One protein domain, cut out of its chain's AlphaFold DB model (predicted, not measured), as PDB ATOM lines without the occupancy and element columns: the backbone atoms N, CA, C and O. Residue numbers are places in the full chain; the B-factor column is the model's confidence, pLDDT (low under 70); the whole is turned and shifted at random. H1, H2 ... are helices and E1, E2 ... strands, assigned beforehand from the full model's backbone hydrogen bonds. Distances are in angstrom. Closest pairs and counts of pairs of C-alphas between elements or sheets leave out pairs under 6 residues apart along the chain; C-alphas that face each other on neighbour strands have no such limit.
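Overview. This is residues 193 to 386 of the 426 residues of an uncharacterized protein of Verrucomicrobiae bacterium AMD-G2 (UniProt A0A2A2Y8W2). A strongly twisted sheet of six parallel strands, E3 E2 E1 E4 E5 E6, runs through the middle, with H1, H2 and H8 on one face and H4 and H5 on the other, in three layers. Off its E6 edge, where E6 runs on into E7, comes a small antiparallel sheet, E7 E8 E9, with H7 and H8 on one face in two layers. The printed part has 194 residues with nine named helices and nine named strands, ordered E1 H1 E2 H2 E3 H3 H4 E4 H5 E5 H6 E6 E7 H7 E8 E9 H8 H9. It is mixed, helices and strands, and compact, with a radius of gyration of the C-alphas of 15.9 A and spans of 44 by 43 by 32 A.

Arrangement. The large sheet runs E3, residues 250 to 252, E2, 220 to 225, E1, 193 to 198, E4, 272 to 275, E5, 296 to 299, and E6, 317 to 319. From pair to pair, N 251 and O 221 at 2.9 A, N 195 and O 222 at 2.8 A, N 194 and O 272 at 2.9 A, N 299 and O 275 at 2.8 A, and N 319 and O 298 at 2.9 A are within hydrogen-bond range. The hub H1, residues 205 to 214, has a height over the sheet of 7.6 A. It touches H7, residues 337 to 349, at a shallow tilt of 12 degrees, the same way; the closest C-alphas, of Leu 210 and Ile 344, are 5.1 A apart. It touches H2, residues 233 to 245, with the closest C-alphas, of Gly 206 and Trp 239, 6.9 A apart. It touches H8, residues 365 to 372, about perpendicular at 81 degrees; the closest C-alphas, of Leu 214 and Ser 366, are 5.0 A apart. On the opposite face from H1, H4, residues 263 to 269, is over E1 and H5, 284 to 291, over E4, each at a height over the sheet of 9.2 A; H3, 254 to 257, is on their face, over none. H6, residues 302 to 310, is near H5, and H9, 382 to 386, touches H5. In the small sheet E7, residues 321 to 324, pairs with E8, 354 to 358, by N 355 and O 323 at 2.8 A; E8 and E9, 361 to 364, form a hairpin, with N 358 and O 361 at 2.8 A. Every O i to N i+4 pair is within hydrogen-bond range in H1, H2, H4 and H8, against 3 of 4 in H5, 4 of 5 in H6, 8 of 9 in H7 and 0 of 1 in H9, which has 2 of 2 O i to N i+3 pairs; H3 is too short for an i+4 pair. Strand-helix-strand units, parallel neighbour strands with a helix between, are E1 H1 E2, E2 H2 E3, E4 H5 E5 and E5 H6 E6, and E3 H3 H4 E4 is split by E2 and E1; each crossover is right-handed.

Along the chain. E1 begins at C-alpha 193 (399.014, -185.507, 25.479) and H9 ends at C-alpha 386 (419.156, -169.476, 18.964). H7 measures 19.2 A, H2 18.1 A, E2 16.1 A and E1 15.3 A.

Size, cuts and confidence. The C-alphas farthest apart, of Asn 245 and His 386, are 45.5 A apart. The printed part has no cut; the link E7 to H7, 12 residues, is long. Mean pLDDT of the printed part is 95.2, and no printed residue is under 70.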
ATOM      1  N   VAL A 193     398.708-186.194  26.734       98.62
ATOM      2  CA  VAL A 193     399.014-185.507  25.479       98.62
ATOM      3  C   VAL A 193     398.204-184.218  25.412       98.62
ATOM      4  O   VAL A 193     396.976-184.243  25.326       98.62
ATOM      5  N   LEU A 194     398.891-183.080  25.448       98.62
ATOM      6  CA  LEU A 194     398.260-181.766  25.450       98.62
ATOM      7  C   LEU A 194     398.367-181.109  24.071       98.62
ATOM      8  O   LEU A 194     399.448-181.018  23.495       98.62
ATOM      9  N   TYR A 195     397.257-180.581  23.566       98.12
ATOM     10  CA  TYR A 195     397.215-179.741  22.377       98.12
ATOM     11  C   TYR A 195     396.924-178.286  22.788       98.12
ATOM     12  O   TYR A 195     395.763-177.921  23.010       98.12
ATOM     13  N   PRO A 196     397.958-177.432  22.942       95.31
ATOM     14  CA  PRO A 196     397.822-176.105  23.542       95.31
ATOM     15  C   PRO A 196     397.303-175.051  22.549       95.31
ATOM     16  O   PRO A 196     397.943-174.032  22.295       95.31
ATOM     17  N   VAL A 197     396.124-175.283  21.966       92.94
ATOM     18  CA  VAL A 197     395.537-174.416  20.936       92.94
ATOM     19  C   VAL A 197     394.069-174.094  21.192       92.94
ATOM     20  O   VAL A 197     393.387-174.712  22.005       92.94
ATOM     21  N   ARG A 198     393.569-173.123  20.420       91.88
ATOM     22  CA  ARG A 198     392.138-172.881  20.244       91.88
ATOM     23  C   ARG A 198     391.548-173.889  19.261       91.88
ATOM     24  O   ARG A 198     392.019-173.963  18.130       91.88
ATOM     25  N   ALA A 199     390.496-174.586  19.666       94.06
ATOM     26  CA  ALA A 199     389.801-175.616  18.906       94.06
ATOM     27  C   ALA A 199     388.988-175.052  17.716       94.06
ATOM     28  O   ALA A 199     387.765-174.998  17.753       94.06
ATOM     29  N   ILE A 200     389.673-174.594  16.665       92.06
ATOM     30  CA  ILE A 200     389.089-174.101  15.399       92.06
ATOM     31  C   ILE A 200     389.364-175.079  14.248       92.06
ATOM     32  O   ILE A 200     390.296-175.873  14.339       92.06
ATOM     33  N   ASP A 201     388.625-174.980  13.138       90.62
ATOM     34  CA  ASP A 201     388.652-175.977  12.046       90.62
ATOM     35  C   ASP A 201     390.065-176.320  11.541       90.62
ATOM     36  O   ASP A 201     390.431-177.489  11.458       90.62
ATOM     37  N   ARG A 202     390.918-175.313  11.293       89.44
ATOM     38  CA  ARG A 202     392.292-175.538  10.793       89.44
ATOM     39  C   ARG A 202     393.210-176.291  11.766       89.44
ATOM     40  O   ARG A 202     394.280-176.738  11.356       89.44
ATOM     41  N   LYS A 203     392.828-176.400  13.046       93.69
ATOM     42  CA  LYS A 203     393.550-177.185  14.060       93.69
ATOM     43  C   LYS A 203     393.224-178.673  14.002       93.69
ATOM     44  O   LYS A 203     393.935-179.426  14.657       93.69
ATOM     45  N   ASN A 204     392.229-179.068  13.202       96.44
ATOM     46  CA  ASN A 204     391.897-180.451  12.869       96.44
ATOM     47  C   ASN A 204     391.668-181.336  14.108       96.44
ATOM     48  O   ASN A 204     392.463-182.210  14.458       96.44
ATOM     49  N   ILE A 205     390.553-181.062  14.788       97.62
ATOM     50  CA  ILE A 205     390.140-181.784  15.997       97.62
ATOM     51  C   ILE A 205     389.823-183.248  15.675       97.62
ATOM     52  O   ILE A 205     390.159-184.111  16.474       97.62
ATOM     53  N   GLY A 206     389.241-183.543  14.508       98.19
ATOM     54  CA  GLY A 206     388.952-184.919  14.095       98.19
ATOM     55  C   GLY A 206     390.201-185.801  14.116       98.19
ATOM     56  O   GLY A 206     390.180-186.893  14.674       98.19
ATOM     57  N   GLU A 207     391.328-185.296  13.608       98.62
ATOM     58  CA  GLU A 207     392.587-186.045  13.623       98.62
ATOM     59  C   GLU A 207     393.153-186.207  15.036       98.62
ATOM     60  O   GLU A 207     393.668-187.266  15.383       98.62
ATOM     61  N   PHE A 208     392.991-185.195  15.890       98.69
ATOM     62  CA  PHE A 208     393.353-185.299  17.304       98.69
ATOM     63  C   PHE A 208     392.540-186.390  18.024       98.69
ATOM     64  O   PHE A 208     393.085-187.135  18.839       98.69
ATOM     65  N   LEU A 209     391.256-186.533  17.683       98.75
ATOM     66  CA  LEU A 209     390.392-187.606  18.185       98.75
ATOM     67  C   LEU A 209     390.743-188.979  17.607       98.75
ATOM     68  O   LEU A 209     390.615-189.981  18.307       98.75
ATOM     69  N   LEU A 210     391.214-189.046  16.362       98.81
ATOM     70  CA  LEU A 210     391.729-190.292  15.800       98.81
ATOM     71  C   LEU A 210     392.974-190.766  16.559       98.81
ATOM     72  O   LEU A 210     393.053-191.936  16.928       98.81
ATOM     73  N   LEU A 211     393.916-189.864  16.854       98.69
ATOM     74  CA  LEU A 211     395.087-190.202  17.665       98.69
ATOM     75  C   LEU A 211     394.686-190.679  19.068       98.69
ATOM     76  O   LEU A 211     395.230-191.672  19.543       98.69
ATOM     77  N   SER A 212     393.705-190.039  19.715       98.50
ATOM     78  CA  SER A 212     393.241-190.485  21.038       98.50
ATOM     79  C   SER A 212     392.552-191.852  21.007       98.50
ATOM     80  O   SER A 212     392.650-192.604  21.973       98.50
ATOM     81  N   ALA A 213     391.905-192.203  19.893       98.25
ATOM     82  CA  ALA A 213     391.298-193.513  19.677       98.25
ATOM     83  C   ALA A 213     392.320-194.633  19.402       98.25
ATOM     84  O   ALA A 213     392.040-195.790  19.709       98.25
ATOM     85  N   LEU A 214     393.477-194.295  18.820       98.25
ATOM     86  CA  LEU A 214     394.572-195.224  18.503       98.25
ATOM     87  C   LEU A 214     395.565-195.416  19.658       98.25
ATOM     88  O   LEU A 214     396.351-196.364  19.642       98.25
ATOM     89  N   ALA A 215     395.577-194.496  20.622       97.38
ATOM     90  CA  ALA A 215     396.522-194.502  21.727       97.38
ATOM     91  C   ALA A 215     396.274-195.665  22.714       97.38
ATOM     92  O   ALA A 215     395.147-196.153  22.837       97.38
ATOM     93  N   PRO A 216     397.296-196.081  23.488       95.06
ATOM     94  CA  PRO A 216     397.123-197.045  24.573       95.06
ATOM     95  C   PRO A 216     396.022-196.621  25.552       95.06
ATOM     96  O   PRO A 216     395.913-195.437  25.867       95.06
ATOM     97  N   ALA A 217     395.269-197.580  26.097       90.94
ATOM     98  CA  ALA A 217     394.040-197.332  26.867       90.94
ATOM     99  C   ALA A 217     394.185-196.385  28.079       90.94
ATOM    100  O   ALA A 217     393.219-195.721  28.443       90.94
ATOM    101  N   ALA A 218     395.366-196.306  28.700       93.38
ATOM    102  CA  ALA A 218     395.622-195.403  29.827       93.38
ATOM    103  C   ALA A 218     395.926-193.949  29.403       93.38
ATOM    104  O   ALA A 218     396.037-193.058  30.243       93.38
ATOM    105  N   SER A 219     396.076-193.692  28.101       97.25
ATOM    106  CA  SER A 219     396.443-192.377  27.579       97.25
ATOM    107  C   SER A 219     395.284-191.394  27.690       97.25
ATOM    108  O   SER A 219     394.148-191.701  27.335       97.25
ATOM    109  N   ARG A 220     395.593-190.169  28.107       97.94
ATOM    110  CA  ARG A 220     394.660-189.042  28.133       97.94
ATOM    111  C   ARG A 220     395.097-187.967  27.154       97.94
ATOM    112  O   ARG A 220     396.284-187.665  27.035       97.94
ATOM    113  N   PHE A 221     394.127-187.344  26.511       98.69
ATOM    114  CA  PHE A 221     394.328-186.255  25.567       98.69
ATOM    115  C   PHE A 221     393.598-185.021  26.076       98.69
ATOM    116  O   PHE A 221     392.557-185.136  26.716       98.69
ATOM    117  N   ALA A 222     394.129-183.832  25.814       98.44
ATOM    118  CA  ALA A 222     393.418-182.609  26.150       98.44
ATOM    119  C   ALA A 222     393.699-181.469  25.176       98.44
ATOM    120  O   ALA A 222     394.819-181.325  24.688       98.44
ATOM    121  N   ILE A 223     392.695-180.627  24.939       97.94
ATOM    122  CA  ILE A 223     392.831-179.372  24.192       97.94
ATOM    123  C   ILE A 223     392.538-178.186  25.108       97.94
ATOM    124  O   ILE A 223     391.538-178.163  25.825       97.94
ATOM    125  N   THR A 224     393.422-177.188  25.101       96.25
ATOM    126  CA  THR A 224     393.391-176.144  26.134       96.25
ATOM    127  C   THR A 224     392.245-175.162  25.982       96.25
ATOM    128  O   THR A 224     391.791-174.642  26.993       96.25
ATOM    129  N   ARG A 225     391.782-174.873  24.759       94.88
ATOM    130  CA  ARG A 225     390.745-173.856  24.540       94.88
ATOM    131  C   ARG A 225     389.680-174.270  23.541       94.88
ATOM    132  O   ARG A 225     390.008-174.759  22.460       94.88
ATOM    133  N   GLY A 226     388.422-173.955  23.839       94.12
ATOM    134  CA  GLY A 226     387.324-174.008  22.866       94.12
ATOM    135  C   GLY A 226     387.458-172.958  21.742       94.12
ATOM    136  O   GLY A 226     388.321-172.084  21.807       94.12
ATOM    137  N   PRO A 227     386.605-172.975  20.701       91.12
ATOM    138  CA  PRO A 227     386.654-172.048  19.558       91.12
ATOM    139  C   PRO A 227     386.356-170.576  19.902       91.12
ATOM    140  O   PRO A 227     386.586-169.707  19.055       91.12
ATOM    141  N   GLY A 228     385.847-170.284  21.106       84.50
ATOM    142  CA  GLY A 228     385.320-168.968  21.488       84.50
ATOM    143  C   GLY A 228     384.142-168.526  20.609       84.50
ATOM    144  O   GLY A 228     383.537-169.338  19.914       84.50
ATOM    145  N   GLU A 229     383.845-167.225  20.584       73.75
ATOM    146  CA  GLU A 229     382.835-166.639  19.688       73.75
ATOM    147  C   GLU A 229     383.322-166.627  18.228       73.75
ATOM    148  O   GLU A 229     383.754-165.609  17.681       73.75
ATOM    149  N   SER A 230     383.302-167.789  17.579       75.44
ATOM    150  CA  SER A 230     383.740-167.938  16.196       75.44
ATOM    151  C   SER A 230     382.777-168.781  15.368       75.44
ATOM    152  O   SER A 230     381.937-169.523  15.872       75.44
ATOM    153  N   LEU A 231     382.926-168.682  14.046       79.12
ATOM    154  CA  LEU A 231     382.152-169.469  13.082       79.12
ATOM    155  C   LEU A 231     382.416-170.988  13.162       79.12
ATOM    156  O   LEU A 231     381.705-171.752  12.520       79.12
ATOM    157  N   HIS A 232     383.400-171.415  13.956       86.31
ATOM    158  CA  HIS A 232     383.816-172.811  14.115       86.31
ATOM    159  C   HIS A 232     383.028-173.559  15.205       86.31
ATOM    160  O   HIS A 232     383.230-174.756  15.402       86.31
ATOM    161  N   GLN A 233     382.110-172.880  15.909       90.06
ATOM    162  CA  GLN A 233     381.342-173.465  17.014       90.06
ATOM    163  C   GLN A 233     380.574-174.728  16.602       90.06
ATOM    164  O   GLN A 233     380.504-175.673  17.378       90.06
ATOM    165  N   LYS A 234     380.020-174.765  15.381       92.00
ATOM    166  CA  LYS A 234     379.224-175.903  14.900       92.00
ATOM    167  C   LYS A 234     380.046-177.196  14.857       92.00
ATOM    168  O   LYS A 234     379.661-178.166  15.501       92.00
ATOM    169  N   HIS A 235     381.168-177.195  14.133       92.25
ATOM    170  CA  HIS A 235     382.025-178.378  14.012       92.25
ATOM    171  C   HIS A 235     382.662-178.754  15.350       92.25
ATOM    172  O   HIS A 235     382.770-179.931  15.672       92.25
ATOM    173  N   TYR A 236     383.049-177.763  16.161       95.75
ATOM    174  CA  TYR A 236     383.555-178.023  17.504       95.75
ATOM    175  C   TYR A 236     382.537-178.778  18.368       95.75
ATOM    176  O   TYR A 236     382.872-179.814  18.935       95.75
ATOM    177  N   THR A 237     381.292-178.296  18.442       95.75
ATOM    178  CA  THR A 237     380.234-178.953  19.222       95.75
ATOM    179  C   THR A 237     379.961-180.368  18.710       95.75
ATOM    180  O   THR A 237     379.786-181.279  19.515       95.75
ATOM    181  N   GLU A 238     379.968-180.571  17.391       97.06
ATOM    182  CA  GLU A 238     379.826-181.898  16.782       97.06
ATOM    183  C   GLU A 238     380.938-182.859  17.235       97.06
ATOM    184  O   GLU A 238     380.644-183.978  17.657       97.06
ATOM    185  N   TRP A 239     382.198-182.410  17.251       98.19
ATOM    186  CA  TRP A 239     383.325-183.217  17.727       98.19
ATOM    187  C   TRP A 239     383.284-183.512  19.226       98.19
ATOM    188  O   TRP A 239     383.562-184.644  19.624       98.19
ATOM    189  N   VAL A 240     382.912-182.535  20.057       98.12
ATOM    190  CA  VAL A 240     382.748-182.740  21.507       98.12
ATOM    191  C   VAL A 240     381.652-183.774  21.778       98.12
ATOM    192  O   VAL A 240     381.864-184.708  22.552       98.12
ATOM    193  N   GLN A 241     380.504-183.658  21.103       98.25
ATOM    194  CA  GLN A 241     379.399-184.606  21.258       98.25
ATOM    195  C   GLN A 241     379.790-186.011  20.789       98.25
ATOM    196  O   GLN A 241     379.477-186.992  21.465       98.25
ATOM    197  N   PHE A 242     380.491-186.118  19.658       98.56
ATOM    198  CA  PHE A 242     381.002-187.387  19.149       98.56
ATOM    199  C   PHE A 242     381.973-188.045  20.141       98.56
ATOM    200  O   PHE A 242     381.793-189.210  20.498       98.56
ATOM    201  N   ALA A 243     382.956-187.295  20.650       98.38
ATOM    202  CA  ALA A 243     383.914-187.795  21.632       98.38
ATOM    203  C   ALA A 243     383.222-188.291  22.912       98.38
ATOM    204  O   ALA A 243     383.539-189.380  23.392       98.38
ATOM    205  N   HIS A 244     382.232-187.545  23.412       98.19
ATOM    206  CA  HIS A 244     381.434-187.937  24.573       98.19
ATOM    207  C   HIS A 244     380.625-189.220  24.320       98.19
ATOM    208  O   HIS A 244     380.719-190.173  25.093       98.19
ATOM    209  N   ASN A 245     379.872-189.282  23.214       98.25
ATOM    210  CA  ASN A 245     379.010-190.424  22.871       98.25
ATOM    211  C   ASN A 245     379.778-191.738  22.720       98.25
ATOM    212  O   ASN A 245     379.213-192.813  22.911       98.25
ATOM    213  N   HIS A 246     381.058-191.650  22.371       97.69
ATOM    214  CA  HIS A 246     381.920-192.805  22.182       97.69
ATOM    215  C   HIS A 246     382.963-192.970  23.289       97.69
ATOM    216  O   HIS A 246     383.787-193.879  23.193       97.69
ATOM    217  N   SER A 247     382.913-192.160  24.348       96.88
ATOM    218  CA  SER A 247     383.840-192.227  25.486       96.88
ATOM    219  C   SER A 247     385.313-192.171  25.058       96.88
ATOM    220  O   SER A 247     386.132-192.971  25.511       96.88
ATOM    221  N   LEU A 248     385.650-191.259  24.139       97.94
ATOM    222  CA  LEU A 248     387.045-190.980  23.795       97.94
ATOM    223  C   LEU A 248     387.745-190.281  24.976       97.94
ATOM    224  O   LEU A 248     387.119-189.439  25.626       97.94
ATOM    225  N   PRO A 249     389.028-190.577  25.258       97.38
ATOM    226  CA  PRO A 249     389.725-190.091  26.453       97.38
ATOM    227  C   PRO A 249     390.259-188.661  26.263       97.38
ATOM    228  O   PRO A 249     391.467-188.421  26.321       97.38
ATOM    229  N   VAL A 250     389.364-187.713  25.965       98.38
ATOM    230  CA  VAL A 250     389.720-186.348  25.561       98.38
ATOM    231  C   VAL A 250     389.006-185.316  26.425       98.38
ATOM    232  O   VAL A 250     387.779-185.234  26.418       98.38
ATOM    233  N   ASP A 251     389.791-184.479  27.097       98.06
ATOM    234  CA  ASP A 251     389.306-183.310  27.825       98.06
ATOM    235  C   ASP A 251     389.329-182.073  26.911       98.06
ATOM    236  O   ASP A 251     390.325-181.775  26.244       98.06
ATOM    237  N   PHE A 252     388.227-181.327  26.868       97.94
ATOM    238  CA  PHE A 252     388.094-180.154  26.007       97.94
ATOM    239  C   PHE A 252     388.035-178.865  26.809       97.94
ATOM    240  O   PHE A 252     387.411-178.821  27.865       97.94
ATOM    241  N   ALA A 253     388.596-177.798  26.232       95.75
ATOM    242  CA  ALA A 253     388.440-176.434  26.725       95.75
ATOM    243  C   ALA A 253     388.925-176.257  28.177       95.75
ATOM    244  O   ALA A 253     388.257-175.611  28.981       95.75
ATOM    245  N   LEU A 254     390.102-176.821  28.500       96.81
ATOM    246  CA  LEU A 254     390.658-176.803  29.863       96.81
ATOM    247  C   LEU A 254     390.683-175.404  30.487       96.81
ATOM    248  O   LEU A 254     390.341-175.242  31.650       96.81
ATOM    249  N   ALA A 255     391.058-174.380  29.721       94.19
ATOM    250  CA  ALA A 255     391.142-173.015  30.225       94.19
ATOM    251  C   ALA A 255     389.770-172.396  30.516       94.19
ATOM    252  O   ALA A 255     389.669-171.469  31.314       94.19
ATOM    253  N   GLU A 256     388.716-172.877  29.859       94.12
ATOM    254  CA  GLU A 256     387.348-172.475  30.155       94.12
ATOM    255  C   GLU A 256     386.764-173.270  31.339       94.12
ATOM    256  O   GLU A 256     385.981-172.714  32.107       94.12
ATOM    257  N   THR A 257     387.157-174.535  31.525       94.12
ATOM    258  CA  THR A 257     386.703-175.373  32.652       94.12
ATOM    259  C   THR A 257     387.481-175.127  33.947       94.12
ATOM    260  O   THR A 257     386.932-175.282  35.034       94.12
ATOM    261  N   GLU A 258     388.749-174.724  33.847       94.81
ATOM    262  CA  GLU A 258     389.684-174.513  34.958       94.81
ATOM    263  C   GLU A 258     390.401-173.148  34.823       94.81
ATOM    264  O   GLU A 258     391.622-173.084  34.679       94.81
ATOM    265  N   PRO A 259     389.673-172.015  34.887       91.56
ATOM    266  CA  PRO A 259     390.218-170.685  34.576       91.56
ATOM    267  C   PRO A 259     391.281-170.176  35.562       91.56
ATOM    268  O   PRO A 259     391.947-169.180  35.286       91.56
ATOM    269  N   ALA A 260     391.422-170.823  36.722       93.56
ATOM    270  CA  ALA A 260     392.433-170.493  37.725       93.56
ATOM    271  C   ALA A 260     393.810-171.111  37.425       93.56
ATOM    272  O   ALA A 260     394.793-170.733  38.059       93.56
ATOM    273  N   ILE A 261     393.877-172.070  36.499       93.38
ATOM    274  CA  ILE A 261     395.114-172.743  36.117       93.38
ATOM    275  C   ILE A 261     395.681-172.057  34.874       93.38
ATOM    276  O   ILE A 261     394.948-171.660  33.968       93.38
ATOM    277  N   ASP A 262     396.997-171.867  34.844       91.75
ATOM    278  CA  ASP A 262     397.671-171.266  33.701       91.75
ATOM    279  C   ASP A 262     398.166-172.317  32.692       91.75
ATOM    280  O   ASP A 262     398.217-173.525  32.939       91.75
ATOM    281  N   LEU A 263     398.545-171.832  31.507       91.50
ATOM    282  CA  LEU A 263     399.016-172.687  30.422       91.50
ATOM    283  C   LEU A 263     400.266-173.492  30.801       91.50
ATOM    284  O   LEU A 263     400.396-174.655  30.416       91.50
ATOM    285  N   GLU A 264     401.184-172.873  31.536       92.25
ATOM    286  CA  GLU A 264     402.460-173.483  31.901       92.25
ATOM    287  C   GLU A 264     402.272-174.631  32.885       92.25
ATOM    288  O   GLU A 264     402.989-175.625  32.793       92.25
ATOM    289  N   HIS A 265     401.274-174.544  33.762       94.25
ATOM    290  CA  HIS A 265     400.893-175.630  34.644       94.25
ATOM    291  C   HIS A 265     400.433-176.856  33.849       94.25
ATOM    292  O   HIS A 265     400.968-177.946  34.060       94.25
ATOM    293  N   TRP A 266     399.510-176.704  32.888       95.88
ATOM    294  CA  TRP A 266     399.090-177.843  32.058       95.88
ATOM    295  C   TRP A 266     400.250-178.397  31.220       95.88
ATOM    296  O   TRP A 266     400.400-179.612  31.121       95.88
ATOM    297  N   ILE A 267     401.120-177.553  30.656       95.88
ATOM    298  CA  ILE A 267     402.298-178.042  29.918       95.88
ATOM    299  C   ILE A 267     403.251-178.797  30.857       95.88
ATOM    300  O   ILE A 267     403.728-179.883  30.515       95.88
ATOM    301  N   GLY A 268     403.498-178.255  32.052       95.00
ATOM    302  CA  GLY A 268     404.325-178.854  33.097       95.00
ATOM    303  C   GLY A 268     403.828-180.243  33.490       95.00
ATOM    304  O   GLY A 268     404.610-181.186  33.556       95.00
ATOM    305  N   GLN A 269     402.514-180.383  33.641       94.81
ATOM    306  CA  GLN A 269     401.853-181.643  33.961       94.81
ATOM    307  C   GLN A 269     401.801-182.614  32.757       94.81
ATOM    308  O   GLN A 269     401.752-183.830  32.955       94.81
ATOM    309  N   SER A 270     401.833-182.117  31.513       97.38
ATOM    310  CA  SER A 270     401.783-182.938  30.291       97.38
ATOM    311  C   SER A 270     403.062-183.738  30.059       97.38
ATOM    312  O   SER A 270     404.170-183.299  30.369       97.38
ATOM    313  N   THR A 271     402.896-184.924  29.476       97.94
ATOM    314  CA  THR A 271     404.022-185.777  29.063       97.94
ATOM    315  C   THR A 271     404.478-185.467  27.639       97.94
ATOM    316  O   THR A 271     405.651-185.626  27.323       97.94
ATOM    317  N   HIS A 272     403.542-185.043  26.787       98.38
ATOM    318  CA  HIS A 272     403.735-184.787  25.366       98.38
ATOM    319  C   HIS A 272     402.892-183.589  24.951       98.38
ATOM    320  O   HIS A 272     401.791-183.383  25.469       98.38
ATOM    321  N   LEU A 273     403.381-182.861  23.957       98.44
ATOM    322  CA  LEU A 273     402.585-181.922  23.192       98.44
ATOM    323  C   LEU A 273     402.162-182.552  21.870       98.44
ATOM    324  O   LEU A 273     402.832-183.438  21.335       98.44
ATOM    325  N   CYS A 274     401.047-182.070  21.336       98.12
ATOM    326  CA  CYS A 274     400.527-182.490  20.046       98.12
ATOM    327  C   CYS A 274     400.253-181.293  19.137       98.12
ATOM    328  O   CYS A 274     399.881-180.217  19.610       98.12
ATOM    329  N   SER A 275     400.400-181.498  17.828       97.56
ATOM    330  CA  SER A 275     399.800-180.634  16.816       97.56
ATOM    331  C   SER A 275     399.286-181.451  15.637       97.56
ATOM    332  O   SER A 275     400.066-182.024  14.884       97.56
ATOM    333  N   THR A 276     397.970-181.467  15.435       97.88
ATOM    334  CA  THR A 276     397.325-182.059  14.246       97.88
ATOM    335  C   THR A 276     396.931-181.004  13.212       97.88
ATOM    336  O   THR A 276     396.181-181.286  12.280       97.88
ATOM    337  N   SER A 277     397.412-179.766  13.372       95.69
ATOM    338  CA  SER A 277     397.043-178.633  12.520       95.69
ATOM    339  C   SER A 277     397.240-178.951  11.040       95.69
ATOM    340  O   SER A 277     398.325-179.343  10.621       95.69
ATOM    341  N   ALA A 278     396.203-178.703  10.239       89.69
ATOM    342  CA  ALA A 278     396.292-178.823   8.787       89.69
ATOM    343  C   ALA A 278     397.059-177.639   8.174       89.69
ATOM    344  O   ALA A 278     397.752-177.791   7.175       89.69
ATOM    345  N   HIS A 279     396.943-176.456   8.790       84.06
ATOM    346  CA  HIS A 279     397.572-175.226   8.313       84.06
ATOM    347  C   HIS A 279     398.107-174.381   9.474       84.06
ATOM    348  O   HIS A 279     397.380-174.077  10.430       84.06
ATOM    349  N   GLU A 280     399.353-173.925   9.342       85.56
ATOM    350  CA  GLU A 280     400.005-172.964  10.233       85.56
ATOM    351  C   GLU A 280     400.728-171.890   9.425       85.56
ATOM    352  O   GLU A 280     401.336-172.198   8.404       85.56
ATOM    353  N   GLY A 281     400.687-170.643   9.906       82.62
ATOM    354  CA  GLY A 281     401.474-169.550   9.327       82.62
ATOM    355  C   GLY A 281     402.961-169.724   9.632       82.62
ATOM    356  O   GLY A 281     403.751-169.921   8.724       82.62
ATOM    357  N   PHE A 282     403.318-169.741  10.923       88.06
ATOM    358  CA  PHE A 282     404.714-169.803  11.387       88.06
ATOM    359  C   PHE A 282     405.105-171.100  12.117       88.06
ATOM    360  O   PHE A 282     406.265-171.486  12.110       88.06
ATOM    361  N   GLY A 283     404.158-171.794  12.757       90.06
ATOM    362  CA  GLY A 283     404.468-173.036  13.480       90.06
ATOM    363  C   GLY A 283     405.015-172.847  14.905       90.06
ATOM    364  O   GLY A 283     405.894-173.592  15.326       90.06
ATOM    365  N   MET A 284     404.457-171.910  15.688       91.44
ATOM    366  CA  MET A 284     404.845-171.702  17.100       91.44
ATOM    367  C   MET A 284     404.884-172.999  17.922       91.44
ATOM    368  O   MET A 284     405.827-173.195  18.675       91.44
ATOM    369  N   ALA A 285     403.919-173.909  17.741       92.31
ATOM    370  CA  ALA A 285     403.850-175.156  18.511       92.31
ATOM    371  C   ALA A 285     405.112-176.033  18.373       92.31
ATOM    372  O   ALA A 285     405.497-176.704  19.330       92.31
ATOM    373  N   PHE A 286     405.776-175.999  17.211       95.88
ATOM    374  CA  PHE A 286     407.019-176.732  16.963       95.88
ATOM    375  C   PHE A 286     408.153-176.173  17.828       95.88
ATOM    376  O   PHE A 286     408.742-176.894  18.631       95.88
ATOM    377  N   LEU A 287     408.366-174.860  17.780       95.94
ATOM    378  CA  LEU A 287     409.417-174.189  18.546       95.94
ATOM    379  C   LEU A 287     409.131-174.149  20.054       95.94
ATOM    380  O   LEU A 287     410.024-174.401  20.862       95.94
ATOM    381  N   GLU A 288     407.889-173.866  20.452       94.50
ATOM    382  CA  GLU A 288     407.488-173.811  21.861       94.50
ATOM    383  C   GLU A 288     407.641-175.181  22.542       94.50
ATOM    384  O   GLU A 288     408.021-175.246  23.709       94.50
ATOM    385  N   SER A 289     407.451-176.290  21.813       96.56
ATOM    386  CA  SER A 289     407.711-177.626  22.365       96.56
ATOM    387  C   SER A 289     409.173-177.830  22.776       96.56
ATOM    388  O   SER A 289     409.448-178.382  23.843       96.56
ATOM    389  N   ILE A 290     410.117-177.304  21.990       97.12
ATOM    390  CA  ILE A 290     411.548-177.316  22.314       97.12
ATOM    391  C   ILE A 290     411.809-176.392  23.505       97.12
ATOM    392  O   ILE A 290     412.528-176.768  24.434       97.12
ATOM    393  N   ALA A 291     411.186-175.210  23.509       95.62
ATOM    394  CA  ALA A 291     411.347-174.220  24.567       95.62
ATOM    395  C   ALA A 291     410.925-174.780  25.926       95.62
ATOM    396  O   ALA A 291     411.654-174.602  26.898       95.62
ATOM    397  N   TRP A 292     409.804-175.502  25.973       96.00
ATOM    398  CA  TRP A 292     409.279-176.145  27.179       96.00
ATOM    399  C   TRP A 292     409.890-177.513  27.479       96.00
ATOM    400  O   TRP A 292     409.549-178.113  28.501       96.00
ATOM    401  N   GLN A 293     410.799-178.005  26.633       96.06
ATOM    402  CA  GLN A 293     411.402-179.333  26.748       96.06
ATOM    403  C   GLN A 293     410.337-180.437  26.831       96.06
ATOM    404  O   GLN A 293     410.320-181.279  27.735       96.06
ATOM    405  N   ARG A 294     409.413-180.410  25.865       96.38
ATOM    406  CA  ARG A 294     408.358-181.407  25.698       96.38
ATOM    407  C   ARG A 294     408.452-182.083  24.330       96.38
ATOM    408  O   ARG A 294     408.591-181.386  23.327       96.38
ATOM    409  N   PRO A 295     408.366-183.425  24.265       97.12
ATOM    410  CA  PRO A 295     408.217-184.120  22.994       97.12
ATOM    411  C   PRO A 295     406.973-183.616  22.261       97.12
ATOM    412  O   PRO A 295     405.911-183.479  22.871       97.12
ATOM    413  N   LEU A 296     407.105-183.367  20.961       98.12
ATOM    414  CA  LEU A 296     405.996-183.002  20.085       98.12
ATOM    415  C   LEU A 296     405.721-184.138  19.115       98.12
ATOM    416  O   LEU A 296     406.631-184.558  18.401       98.12
ATOM    417  N   LEU A 297     404.467-184.576  19.065       98.12
ATOM    418  CA  LEU A 297     403.966-185.526  18.077       98.12
ATOM    419  C   LEU A 297     402.867-184.899  17.220       98.12
ATOM    420  O   LEU A 297     402.130-184.022  17.679       98.12
ATOM    421  N   GLY A 298     402.712-185.373  15.990       97.50
ATOM    422  CA  GLY A 298     401.585-184.968  15.156       97.50
ATOM    423  C   GLY A 298     401.946-184.758  13.699       97.50
ATOM    424  O   GLY A 298     402.849-185.394  13.162       97.50
ATOM    425  N   ARG A 299     401.216-183.861  13.047       97.44
ATOM    426  CA  ARG A 299     401.297-183.664  11.607       97.44
ATOM    427  C   ARG A 299     402.475-182.779  11.218       97.44
ATOM    428  O   ARG A 299     402.643-181.660  11.703       97.44
ATOM    429  N   ALA A 300     403.256-183.276  10.273       96.38
ATOM    430  CA  ALA A 300     404.256-182.524   9.544       96.38
ATOM    431  C   ALA A 300     403.574-181.487   8.634       96.38
ATOM    432  O   ALA A 300     402.727-181.833   7.812       96.38
ATOM    433  N   ILE A 301     403.981-180.219   8.739       93.62
ATOM    434  CA  ILE A 301     403.525-179.150   7.841       93.62
ATOM    435  C   ILE A 301     404.674-178.827   6.876       93.62
ATOM    436  O   ILE A 301     405.727-178.392   7.347       93.62
ATOM    437  N   PRO A 302     404.529-179.062   5.555       90.19
ATOM    438  CA  PRO A 302     405.656-179.033   4.623       90.19
ATOM    439  C   PRO A 302     406.467-177.735   4.637       90.19
ATOM    440  O   PRO A 302     407.683-177.789   4.787       90.19
ATOM    441  N   HIS A 303     405.821-176.567   4.543       87.12
ATOM    442  CA  HIS A 303     406.547-175.291   4.500       87.12
ATOM    443  C   HIS A 303     407.202-174.927   5.834       87.12
ATOM    444  O   HIS A 303     408.268-174.327   5.830       87.12
ATOM    445  N   ILE A 304     406.618-175.337   6.965       92.56
ATOM    446  CA  ILE A 304     407.227-175.134   8.289       92.56
ATOM    447  C   ILE A 304     408.470-176.013   8.454       92.56
ATOM    448  O   ILE A 304     409.472-175.564   8.998       92.56
ATOM    449  N   GLN A 305     408.434-177.254   7.964       93.00
ATOM    450  CA  GLN A 305     409.586-178.156   8.048       93.00
ATOM    451  C   GLN A 305     410.810-177.642   7.293       93.00
ATOM    452  O   GLN A 305     411.922-177.900   7.740       93.00
ATOM    453  N   VAL A 306     410.621-176.926   6.180       92.25
ATOM    454  CA  VAL A 306     411.737-176.315   5.444       92.25
ATOM    455  C   VAL A 306     412.459-175.299   6.333       92.25
ATOM    456  O   VAL A 306     413.657-175.443   6.560       92.25
ATOM    457  N   ASP A 307     411.721-174.354   6.919       92.69
ATOM    458  CA  ASP A 307     412.293-173.317   7.790       92.69
ATOM    459  C   ASP A 307     412.928-173.910   9.066       92.69
ATOM    460  O   ASP A 307     413.986-173.461   9.513       92.69
ATOM    461  N   LEU A 308     412.319-174.946   9.656       94.69
ATOM    462  CA  LEU A 308     412.893-175.648  10.812       94.69
ATOM    463  C   LEU A 308     414.191-176.382  10.447       94.69
ATOM    464  O   LEU A 308     415.171-176.292  11.188       94.69
ATOM    465  N   ALA A 309     414.230-177.060   9.298       94.31
ATOM    466  CA  ALA A 309     415.416-177.774   8.839       94.31
ATOM    467  C   ALA A 309     416.584-176.819   8.544       94.31
ATOM    468  O   ALA A 309     417.720-177.127   8.906       94.31
ATOM    469  N   GLU A 310     416.320-175.640   7.966       93.12
ATOM    470  CA  GLU A 310     417.329-174.583   7.780       93.12
ATOM    471  C   GLU A 310     417.923-174.100   9.113       93.12
ATOM    472  O   GLU A 310     419.104-173.754   9.181       93.12
ATOM    473  N   ALA A 311     417.133-174.129  10.190       92.69
ATOM    474  CA  ALA A 311     417.584-173.825  11.546       92.69
ATOM    475  C   ALA A 311     418.214-175.029  12.281       92.69
ATOM    476  O   ALA A 311     418.565-174.913  13.456       92.69
ATOM    477  N   GLY A 312     418.369-176.181  11.619       95.12
ATOM    478  CA  GLY A 312     418.919-177.397  12.222       95.12
ATOM    479  C   GLY A 312     417.972-178.083  13.212       95.12
ATOM    480  O   GLY A 312     418.433-178.742  14.144       95.12
ATOM    481  N   ILE A 313     416.658-177.915  13.040       96.50
ATOM    482  CA  ILE A 313     415.610-178.531  13.861       96.50
ATOM    483  C   ILE A 313     414.906-179.623  13.046       96.50
ATOM    484  O   ILE A 313     414.294-179.338  12.019       96.50
ATOM    485  N   ASP A 314     414.942-180.866  13.534       95.56
ATOM    486  CA  ASP A 314     414.193-182.000  12.971       95.56
ATOM    487  C   ASP A 314     413.386-182.681  14.086       95.56
ATOM    488  O   ASP A 314     413.949-183.271  15.011       95.56
ATOM    489  N   HIS A 315     412.057-182.552  14.047       96.25
ATOM    490  CA  HIS A 315     411.184-183.177  15.039       96.25
ATOM    491  C   HIS A 315     410.988-184.664  14.708       96.25
ATOM    492  O   HIS A 315     410.426-184.982  13.660       96.25
ATOM    493  N   PRO A 316     411.353-185.588  15.612       95.50
ATOM    494  CA  PRO A 316     411.400-187.017  15.292       95.50
ATOM    495  C   PRO A 316     410.022-187.687  15.179       95.50
ATOM    496  O   PRO A 316     409.914-188.756  14.584       95.50
ATOM    497  N   TYR A 317     408.971-187.092  15.749       96.94
ATOM    498  CA  TYR A 317     407.656-187.735  15.896       96.94
ATOM    499  C   TYR A 317     406.568-187.072  15.040       96.94
ATOM    500  O   TYR A 317     405.397-187.027  15.427       96.94
ATOM    501  N   LEU A 318     406.955-186.535  13.881       97.62
ATOM    502  CA  LEU A 318     406.014-185.989  12.908       97.62
ATOM    503  C   LEU A 318     405.674-187.005  11.811       97.62
ATOM    504  O   LEU A 318     406.556-187.682  11.282       97.62
ATOM    505  N   TYR A 319     404.400-187.060  11.423       97.94
ATOM    506  CA  TYR A 319     403.902-187.856  10.299       97.94
ATOM    507  C   TYR A 319     403.348-186.982   9.175       97.94
ATOM    508  O   TYR A 319     402.832-185.890   9.402       97.94
ATOM    509  N   GLN A 320     403.420-187.481   7.945       97.44
ATOM    510  CA  GLN A 320     402.947-186.799   6.743       97.44
ATOM    511  C   GLN A 320     401.447-186.976   6.503       97.44
ATOM    512  O   GLN A 320     400.818-186.044   6.013       97.44
ATOM    513  N   ALA A 321     400.890-188.150   6.818       97.81
ATOM    514  CA  ALA A 321     399.480-188.479   6.600       97.81
ATOM    515  C   ALA A 321     399.009-189.622   7.511       97.81
ATOM    516  O   ALA A 321     399.823-190.424   7.978       97.81
ATOM    517  N   LEU A 322     397.692-189.718   7.699       98.44
ATOM    518  CA  LEU A 322     397.016-190.865   8.308       98.44
ATOM    519  C   LEU A 322     396.049-191.449   7.281       98.44
ATOM    520  O   LEU A 322     395.191-190.740   6.757       98.44
ATOM    521  N   LEU A 323     396.203-192.736   6.979       98.38
ATOM    522  CA  LEU A 323     395.494-193.415   5.897       98.38
ATOM    523  C   LEU A 323     394.655-194.549   6.478       98.38
ATOM    524  O   LEU A 323     395.177-195.384   7.209       98.38
ATOM    525  N   SER A 324     393.363-194.594   6.153       97.81
ATOM    526  CA  SER A 324     392.470-195.663   6.608       97.81
ATOM    527  C   SER A 324     392.183-196.669   5.499       97.81
ATOM    528  O   SER A 324     391.954-196.283   4.353       97.81
ATOM    529  N   GLU A 325     392.085-197.950   5.857       97.25
ATOM    530  CA  GLU A 325     391.583-199.009   4.969       97.25
ATOM    531  C   GLU A 325     390.172-198.721   4.425       97.25
ATOM    532  O   GLU A 325     389.832-199.183   3.339       97.25
ATOM    533  N   LEU A 326     389.344-197.973   5.168       97.00
ATOM    534  CA  LEU A 326     387.980-197.631   4.747       97.00
ATOM    535  C   LEU A 326     387.959-196.658   3.563       97.00
ATOM    536  O   LEU A 326     387.040-196.703   2.747       97.00
ATOM    537  N   PHE A 327     388.978-195.803   3.462       97.50
ATOM    538  CA  PHE A 327     389.109-194.793   2.416       97.50
ATOM    539  C   PHE A 327     390.534-194.816   1.840       97.50
ATOM    540  O   PHE A 327     391.331-193.908   2.103       97.50
ATOM    541  N   PRO A 328     390.890-195.863   1.070       94.44
ATOM    542  CA  PRO A 328     392.257-196.063   0.609       94.44
ATOM    543  C   PRO A 328     392.776-194.882  -0.214       94.44
ATOM    544  O   PRO A 328     392.130-194.423  -1.154       94.44
ATOM    545  N   GLY A 329     393.984-194.420   0.115       93.25
ATOM    546  CA  GLY A 329     394.678-193.366  -0.631       93.25
ATOM    547  C   GLY A 329     394.207-191.937  -0.350       93.25
ATOM    548  O   GLY A 329     394.777-191.011  -0.922       93.25
ATOM    549  N   ILE A 330     393.226-191.742   0.535       97.31
ATOM    550  CA  ILE A 330     392.772-190.416   0.965       97.31
ATOM    551  C   ILE A 330     393.327-190.144   2.365       97.31
ATOM    552  O   ILE A 330     393.135-190.939   3.283       97.31
ATOM    553  N   ASP A 331     394.029-189.021   2.534       97.75
ATOM    554  CA  ASP A 331     394.505-188.587   3.850       97.75
ATOM    555  C   ASP A 331     393.321-188.176   4.730       97.75
ATOM    556  O   ASP A 331     392.412-187.476   4.276       97.75
ATOM    557  N   PHE A 332     393.344-188.583   5.997       98.06
ATOM    558  CA  PHE A 332     392.240-188.416   6.941       98.06
ATOM    559  C   PHE A 332     391.605-187.006   6.961       98.06
ATOM    560  O   PHE A 332     390.377-186.921   6.911       98.06
ATOM    561  N   PRO A 333     392.361-185.884   6.964       95.94
ATOM    562  CA  PRO A 333     391.774-184.538   6.992       95.94
ATOM    563  C   PRO A 333     390.963-184.172   5.747       95.94
ATOM    564  O   PRO A 333     390.209-183.202   5.783       95.94
ATOM    565  N   GLN A 334     391.146-184.899   4.640       96.56
ATOM    566  CA  GLN A 334     390.440-184.669   3.377       96.56
ATOM    567  C   GLN A 334     389.069-185.360   3.344       96.56
ATOM    568  O   GLN A 334     388.259-185.082   2.460       96.56
ATOM    569  N   LEU A 335     388.800-186.253   4.298       97.19
ATOM    570  CA  LEU A 335     387.519-186.933   4.437       97.19
ATOM    571  C   LEU A 335     386.442-185.983   4.971       97.19
ATOM    572  O   LEU A 335     386.734-185.035   5.709       97.19
ATOM    573  N   SER A 336     385.177-186.271   4.652       96.56
ATOM    574  CA  SER A 336     384.047-185.580   5.278       96.56
ATOM    575  C   SER A 336     384.015-185.858   6.788       96.56
ATOM    576  O   SER A 336     384.535-186.873   7.246       96.56
ATOM    577  N   ILE A 337     383.374-184.994   7.584       95.75
ATOM    578  CA  ILE A 337     383.270-185.209   9.042       95.75
ATOM    579  C   ILE A 337     382.637-186.575   9.363       95.75
ATOM    580  O   ILE A 337     383.108-187.271  10.259       95.75
ATOM    581  N   SER A 338     381.615-186.993   8.610       97.31
ATOM    582  CA  SER A 338     380.964-188.292   8.819       97.31
ATOM    583  C   SER A 338     381.905-189.464   8.523       97.31
ATOM    584  O   SER A 338     381.952-190.423   9.293       97.31
ATOM    585  N   ASP A 339     382.706-189.368   7.463       98.31
ATOM    586  CA  ASP A 339     383.687-190.396   7.106       98.31
ATOM    587  C   ASP A 339     384.836-190.448   8.124       98.31
ATOM    588  O   ASP A 339     385.246-191.527   8.552       98.31
ATOM    589  N   GLN A 340     385.300-189.287   8.600       98.56
ATOM    590  CA  GLN A 340     386.277-189.196   9.690       98.56
ATOM    591  C   GLN A 340     385.766-189.890  10.960       98.56
ATOM    592  O   GLN A 340     386.494-190.666  11.579       98.56
ATOM    593  N   GLN A 341     384.503-189.667  11.334       98.56
ATOM    594  CA  GLN A 341     383.871-190.345  12.470       98.56
ATOM    595  C   GLN A 341     383.854-191.871  12.284       98.56
ATOM    596  O   GLN A 341     384.187-192.597  13.221       98.56
ATOM    597  N   GLN A 342     383.537-192.372  11.084       98.25
ATOM    598  CA  GLN A 342     383.575-193.812  10.789       98.25
ATOM    599  C   GLN A 342     384.981-194.398  10.948       98.25
ATOM    600  O   GLN A 342     385.136-195.457  11.560       98.25
ATOM    601  N   VAL A 343     386.009-193.693  10.464       98.69
ATOM    602  CA  VAL A 343     387.410-194.100  10.638       98.69
ATOM    603  C   VAL A 343     387.788-194.155  12.117       98.69
ATOM    604  O   VAL A 343     388.372-195.146  12.549       98.69
ATOM    605  N   ILE A 344     387.412-193.151  12.918       98.62
ATOM    606  CA  ILE A 344     387.696-193.140  14.363       98.62
ATOM    607  C   ILE A 344     387.047-194.348  15.059       98.62
ATOM    608  O   ILE A 344     387.687-195.010  15.875       98.62
ATOM    609  N   LEU A 345     385.796-194.680  14.727       98.19
ATOM    610  CA  LEU A 345     385.114-195.844  15.307       98.19
ATOM    611  C   LEU A 345     385.759-197.170  14.888       98.19
ATOM    612  O   LEU A 345     385.932-198.063  15.722       98.19
ATOM    613  N   ALA A 346     386.153-197.294  13.619       97.31
ATOM    614  CA  ALA A 346     386.862-198.468  13.126       97.31
ATOM    615  C   ALA A 346     388.222-198.632  13.817       97.31
ATOM    616  O   ALA A 346     388.527-199.727  14.288       97.31
ATOM    617  N   ALA A 347     388.981-197.546  13.983       97.06
ATOM    618  CA  ALA A 347     390.282-197.544  14.650       97.06
ATOM    619  C   ALA A 347     390.217-198.066  16.095       97.06
ATOM    620  O   ALA A 347     391.129-198.754  16.538       97.06
ATOM    621  N   ARG A 348     389.119-197.833  16.825       94.19
ATOM    622  CA  ARG A 348     388.954-198.358  18.196       94.19
ATOM    623  C   ARG A 348     388.813-199.874  18.270       94.19
ATOM    624  O   ARG A 348     389.168-200.478  19.277       94.19
ATOM    625  N   THR A 349     388.225-200.477  17.241       93.69
ATOM    626  CA  THR A 349     387.956-201.925  17.196       93.69
ATOM    627  C   THR A 349     389.049-202.683  16.453       93.69
ATOM    628  O   THR A 349     389.393-203.802  16.825       93.69
ATOM    629  N   ARG A 350     389.622-202.058  15.422       96.38
ATOM    630  CA  ARG A 350     390.735-202.559  14.619       96.38
ATOM    631  C   ARG A 350     391.779-201.445  14.461       96.38
ATOM    632  O   ARG A 350     391.812-200.808  13.408       96.38
ATOM    633  N   PRO A 351     392.651-201.210  15.458       94.00
ATOM    634  CA  PRO A 351     393.674-200.159  15.389       94.00
ATOM    635  C   PRO A 351     394.612-200.284  14.180       94.00
ATOM    636  O   PRO A 351     395.006-199.283  13.592       94.00
ATOM    637  N   ALA A 352     394.873-201.517  13.734       94.56
ATOM    638  CA  ALA A 352     395.659-201.801  12.533       94.56
ATOM    639  C   ALA A 352     395.027-201.299  11.217       94.56
ATOM    640  O   ALA A 352     395.717-201.259  10.209       94.56
ATOM    641  N   SER A 353     393.751-200.884  11.215       96.19
ATOM    642  CA  SER A 353     393.065-200.356  10.020       96.19
ATOM    643  C   SER A 353     393.481-198.934   9.625       96.19
ATOM    644  O   SER A 353     392.955-198.383   8.650       96.19
ATOM    645  N   VAL A 354     394.390-198.322  10.391       98.44
ATOM    646  CA  VAL A 354     394.957-197.005  10.110       98.44
ATOM    647  C   VAL A 354     396.475-197.116  10.028       98.44
ATOM    648  O   VAL A 354     397.145-197.513  10.985       98.44
ATOM    649  N   GLU A 355     397.023-196.716   8.887       98.31
ATOM    650  CA  GLU A 355     398.455-196.559   8.672       98.31
ATOM    651  C   GLU A 355     398.871-195.104   8.895       98.31
ATOM    652  O   GLU A 355     398.145-194.162   8.567       98.31
ATOM    653  N   VAL A 356     400.084-194.919   9.402       98.44
ATOM    654  CA  VAL A 356     400.756-193.625   9.454       98.44
ATOM    655  C   VAL A 356     401.825-193.563   8.367       98.44
ATOM    656  O   VAL A 356     402.652-194.465   8.233       98.44
ATOM    657  N   LEU A 357     401.814-192.489   7.578       98.19
ATOM    658  CA  LEU A 357     402.866-192.195   6.609       98.19
ATOM    659  C   LEU A 357     403.930-191.324   7.277       98.19
ATOM    660  O   LEU A 357     403.658-190.196   7.677       98.19
ATOM    661  N   LEU A 358     405.148-191.838   7.373       97.12
ATOM    662  CA  LEU A 358     406.304-191.181   7.975       97.12
ATOM    663  C   LEU A 358     407.266-190.699   6.881       97.12
ATOM    664  O   LEU A 358     407.163-191.096   5.723       97.12
ATOM    665  N   LYS A 359     408.264-189.890   7.260       92.50
ATOM    666  CA  LYS A 359     409.320-189.421   6.340       92.50
ATOM    667  C   LYS A 359     410.018-190.559   5.587       92.50
ATOM    668  O   LYS A 359     410.334-190.394   4.415       92.50
ATOM    669  N   ASN A 360     410.207-191.705   6.246       91.62
ATOM    670  CA  ASN A 360     411.005-192.827   5.744       91.62
ATOM    671  C   ASN A 360     410.214-194.141   5.595       91.62
ATOM    672  O   ASN A 360     410.816-195.211   5.594       91.62
ATOM    673  N   GLY A 361     408.882-194.099   5.490       95.31
ATOM    674  CA  GLY A 361     408.089-195.318   5.308       95.31
ATOM    675  C   GLY A 361     406.668-195.221   5.841       95.31
ATOM    676  O   GLY A 361     406.147-194.132   6.071       95.31
ATOM    677  N   ARG A 362     406.041-196.381   6.032       96.69
ATOM    678  CA  ARG A 362     404.708-196.523   6.626       96.69
ATOM    679  C   ARG A 362     404.766-197.484   7.802       96.69
ATOM    680  O   ARG A 362     405.604-198.382   7.812       96.69
ATOM    681  N   ALA A 363     403.874-197.289   8.761       97.31
ATOM    682  CA  ALA A 363     403.707-198.167   9.911       97.31
ATOM    683  C   ALA A 363     402.232-198.222  10.324       97.31
ATOM    684  O   ALA A 363     401.433-197.382   9.899       97.31
ATOM    685  N   SER A 364     401.870-199.166  11.196       97.94
ATOM    686  CA  SER A 364     400.596-199.091  11.912       97.94
ATOM    687  C   SER A 364     400.568-197.822  12.765       97.94
ATOM    688  O   SER A 364     401.489-197.573  13.549       97.94
ATOM    689  N   ALA A 365     399.509-197.020  12.643       98.31
ATOM    690  CA  ALA A 365     399.396-195.773  13.391       98.31
ATOM    691  C   ALA A 365     399.336-196.012  14.911       98.31
ATOM    692  O   ALA A 365     399.905-195.231  15.672       98.31
ATOM    693  N   SER A 366     398.709-197.105  15.363       98.19
ATOM    694  CA  SER A 366     398.658-197.462  16.787       98.19
ATOM    695  C   SER A 366     400.000-197.938  17.340       98.19
ATOM    696  O   SER A 366     400.340-197.604  18.476       98.19
ATOM    697  N   GLU A 367     400.775-198.698  16.561       97.94
ATOM    698  CA  GLU A 367     402.107-199.161  16.983       97.94
ATOM    699  C   GLU A 367     403.076-197.983  17.067       97.94
ATOM    700  O   GLU A 367     403.698-197.773  18.107       97.94
ATOM    701  N   TRP A 368     403.104-197.149  16.021       98.06
ATOM    702  CA  TRP A 368     403.890-195.917  15.995       98.06
ATOM    703  C   TRP A 368     403.544-194.995  17.168       98.06
ATOM    704  O   TRP A 368     404.434-194.534  17.879       98.06
ATOM    705  N   LEU A 369     402.254-194.749  17.423       98.12
ATOM    706  CA  LEU A 369     401.842-193.875  18.521       98.12
ATOM    707  C   LEU A 369     402.216-194.469  19.887       98.12
ATOM    708  O   LEU A 369     402.641-193.738  20.780       98.12
ATOM    709  N   SER A 370     402.105-195.790  20.049       97.62
ATOM    710  CA  SER A 370     402.513-196.480  21.278       97.62
ATOM    711  C   SER A 370     404.015-196.373  21.538       97.62
ATOM    712  O   SER A 370     404.414-196.226  22.693       97.62
ATOM    713  N   GLU A 371     404.844-196.422  20.494       97.19
ATOM    714  CA  GLU A 371     406.292-196.198  20.578       97.19
ATOM    715  C   GLU A 371     406.605-194.737  20.926       97.19
ATOM    716  O   GLU A 371     407.283-194.465  21.917       97.19
ATOM    717  N   VAL A 372     406.033-193.781  20.184       97.06
ATOM    718  CA  VAL A 372     406.239-192.342  20.412       97.06
ATOM    719  C   VAL A 372     405.916-191.950  21.850       97.06
ATOM    720  O   VAL A 372     406.694-191.238  22.482       97.06
ATOM    721  N   LEU A 373     404.808-192.451  22.405       97.50
ATOM    722  CA  LEU A 373     404.385-192.117  23.765       97.50
ATOM    723  C   LEU A 373     405.302-192.684  24.863       97.50
ATOM    724  O   LEU A 373     405.177-192.261  26.016       97.50
ATOM    725  N   GLN A 374     406.236-193.584  24.546       95.94
ATOM    726  CA  GLN A 374     407.284-194.016  25.482       95.94
ATOM    727  C   GLN A 374     408.416-192.982  25.589       95.94
ATOM    728  O   GLN A 374     409.102-192.908  26.614       95.94
ATOM    729  N   HIS A 375     408.594-192.121  24.583       95.31
ATOM    730  CA  HIS A 375     409.652-191.115  24.546       95.31
ATOM    731  C   HIS A 375     409.270-189.826  25.283       95.31
ATOM    732  O   HIS A 375     409.005-188.785  24.693       95.31
ATOM    733  N   ARG A 376     409.339-189.863  26.617       93.38
ATOM    734  CA  ARG A 376     408.972-188.749  27.521       93.38
ATOM    735  C   ARG A 376     409.910-187.529  27.498       93.38
ATOM    736  O   ARG A 376     409.671-186.565  28.221       93.38
ATOM    737  N   LYS A 377     410.997-187.565  26.726       92.25
ATOM    738  CA  LYS A 377     411.975-186.470  26.612       92.25
ATOM    739  C   LYS A 377     412.187-186.121  25.148       92.25
ATOM    740  O   LYS A 377     412.334-187.009  24.313       92.25
ATOM    741  N   THR A 378     412.200-184.825  24.851       92.06
ATOM    742  CA  THR A 378     412.569-184.356  23.516       92.06
ATOM    743  C   THR A 378     414.081-184.521  23.319       92.06
ATOM    744  O   THR A 378     414.835-184.229  24.248       92.06
ATOM    745  N   PRO A 379     414.549-184.995  22.150       91.62
ATOM    746  CA  PRO A 379     415.974-184.985  21.829       91.62
ATOM    747  C   PRO A 379     416.477-183.590  21.425       91.62
ATOM    748  O   PRO A 379     417.682-183.402  21.284       91.62
ATOM    749  N   LEU A 380     415.574-182.624  21.224       95.88
ATOM    750  CA  LEU A 380     415.903-181.263  20.808       95.88
ATOM    751  C   LEU A 380     416.219-180.375  22.013       95.88
ATOM    752  O   LEU A 380     415.482-180.357  23.003       95.88
ATOM    753  N   THR A 381     417.290-179.594  21.917       93.38
ATOM    754  CA  THR A 381     417.757-178.722  23.000       93.38
ATOM    755  C   THR A 381     417.333-177.276  22.778       93.38
ATOM    756  O   THR A 381     417.108-176.825  21.655       93.38
ATOM    757  N   THR A 382     417.256-176.506  23.862       93.56
ATOM    758  CA  THR A 382     416.955-175.070  23.786       93.56
ATOM    759  C   THR A 382     418.000-174.275  23.001       93.56
ATOM    760  O   THR A 382     417.667-173.216  22.480       93.56
ATOM    761  N   ASP A 383     419.230-174.777  22.856       92.75
ATOM    762  CA  ASP A 383     420.288-174.111  22.080       92.75
ATOM    763  C   ASP A 383     419.943-174.027  20.587       92.75
ATOM    764  O   ASP A 383     420.278-173.047  19.918       92.75
ATOM    765  N   GLN A 384     419.186-175.002  20.071       94.31
ATOM    766  CA  GLN A 384     418.690-174.987  18.691       94.31
ATOM    767  C   GLN A 384     417.694-173.839  18.440       94.31
ATOM    768  O   GLN A 384     417.446-173.474  17.295       94.31
ATOM    769  N   LEU A 385     417.159-173.206  19.495       95.19
ATOM    770  CA  LEU A 385     416.283-172.038  19.379       95.19
ATOM    771  C   LEU A 385     417.038-170.713  19.207       95.19
ATOM    772  O   LEU A 385     416.397-169.667  19.141       95.19
ATOM    773  N   HIS A 386     418.372-170.711  19.099       93.00
ATOM    774  CA  HIS A 386     419.156-169.476  18.964       93.00
ATOM    775  C   HIS A 386     418.654-168.564  17.824       93.00
ATOM    776  O   HIS A 386     418.504-167.353  18.022       93.00
TER     777      HIS A 386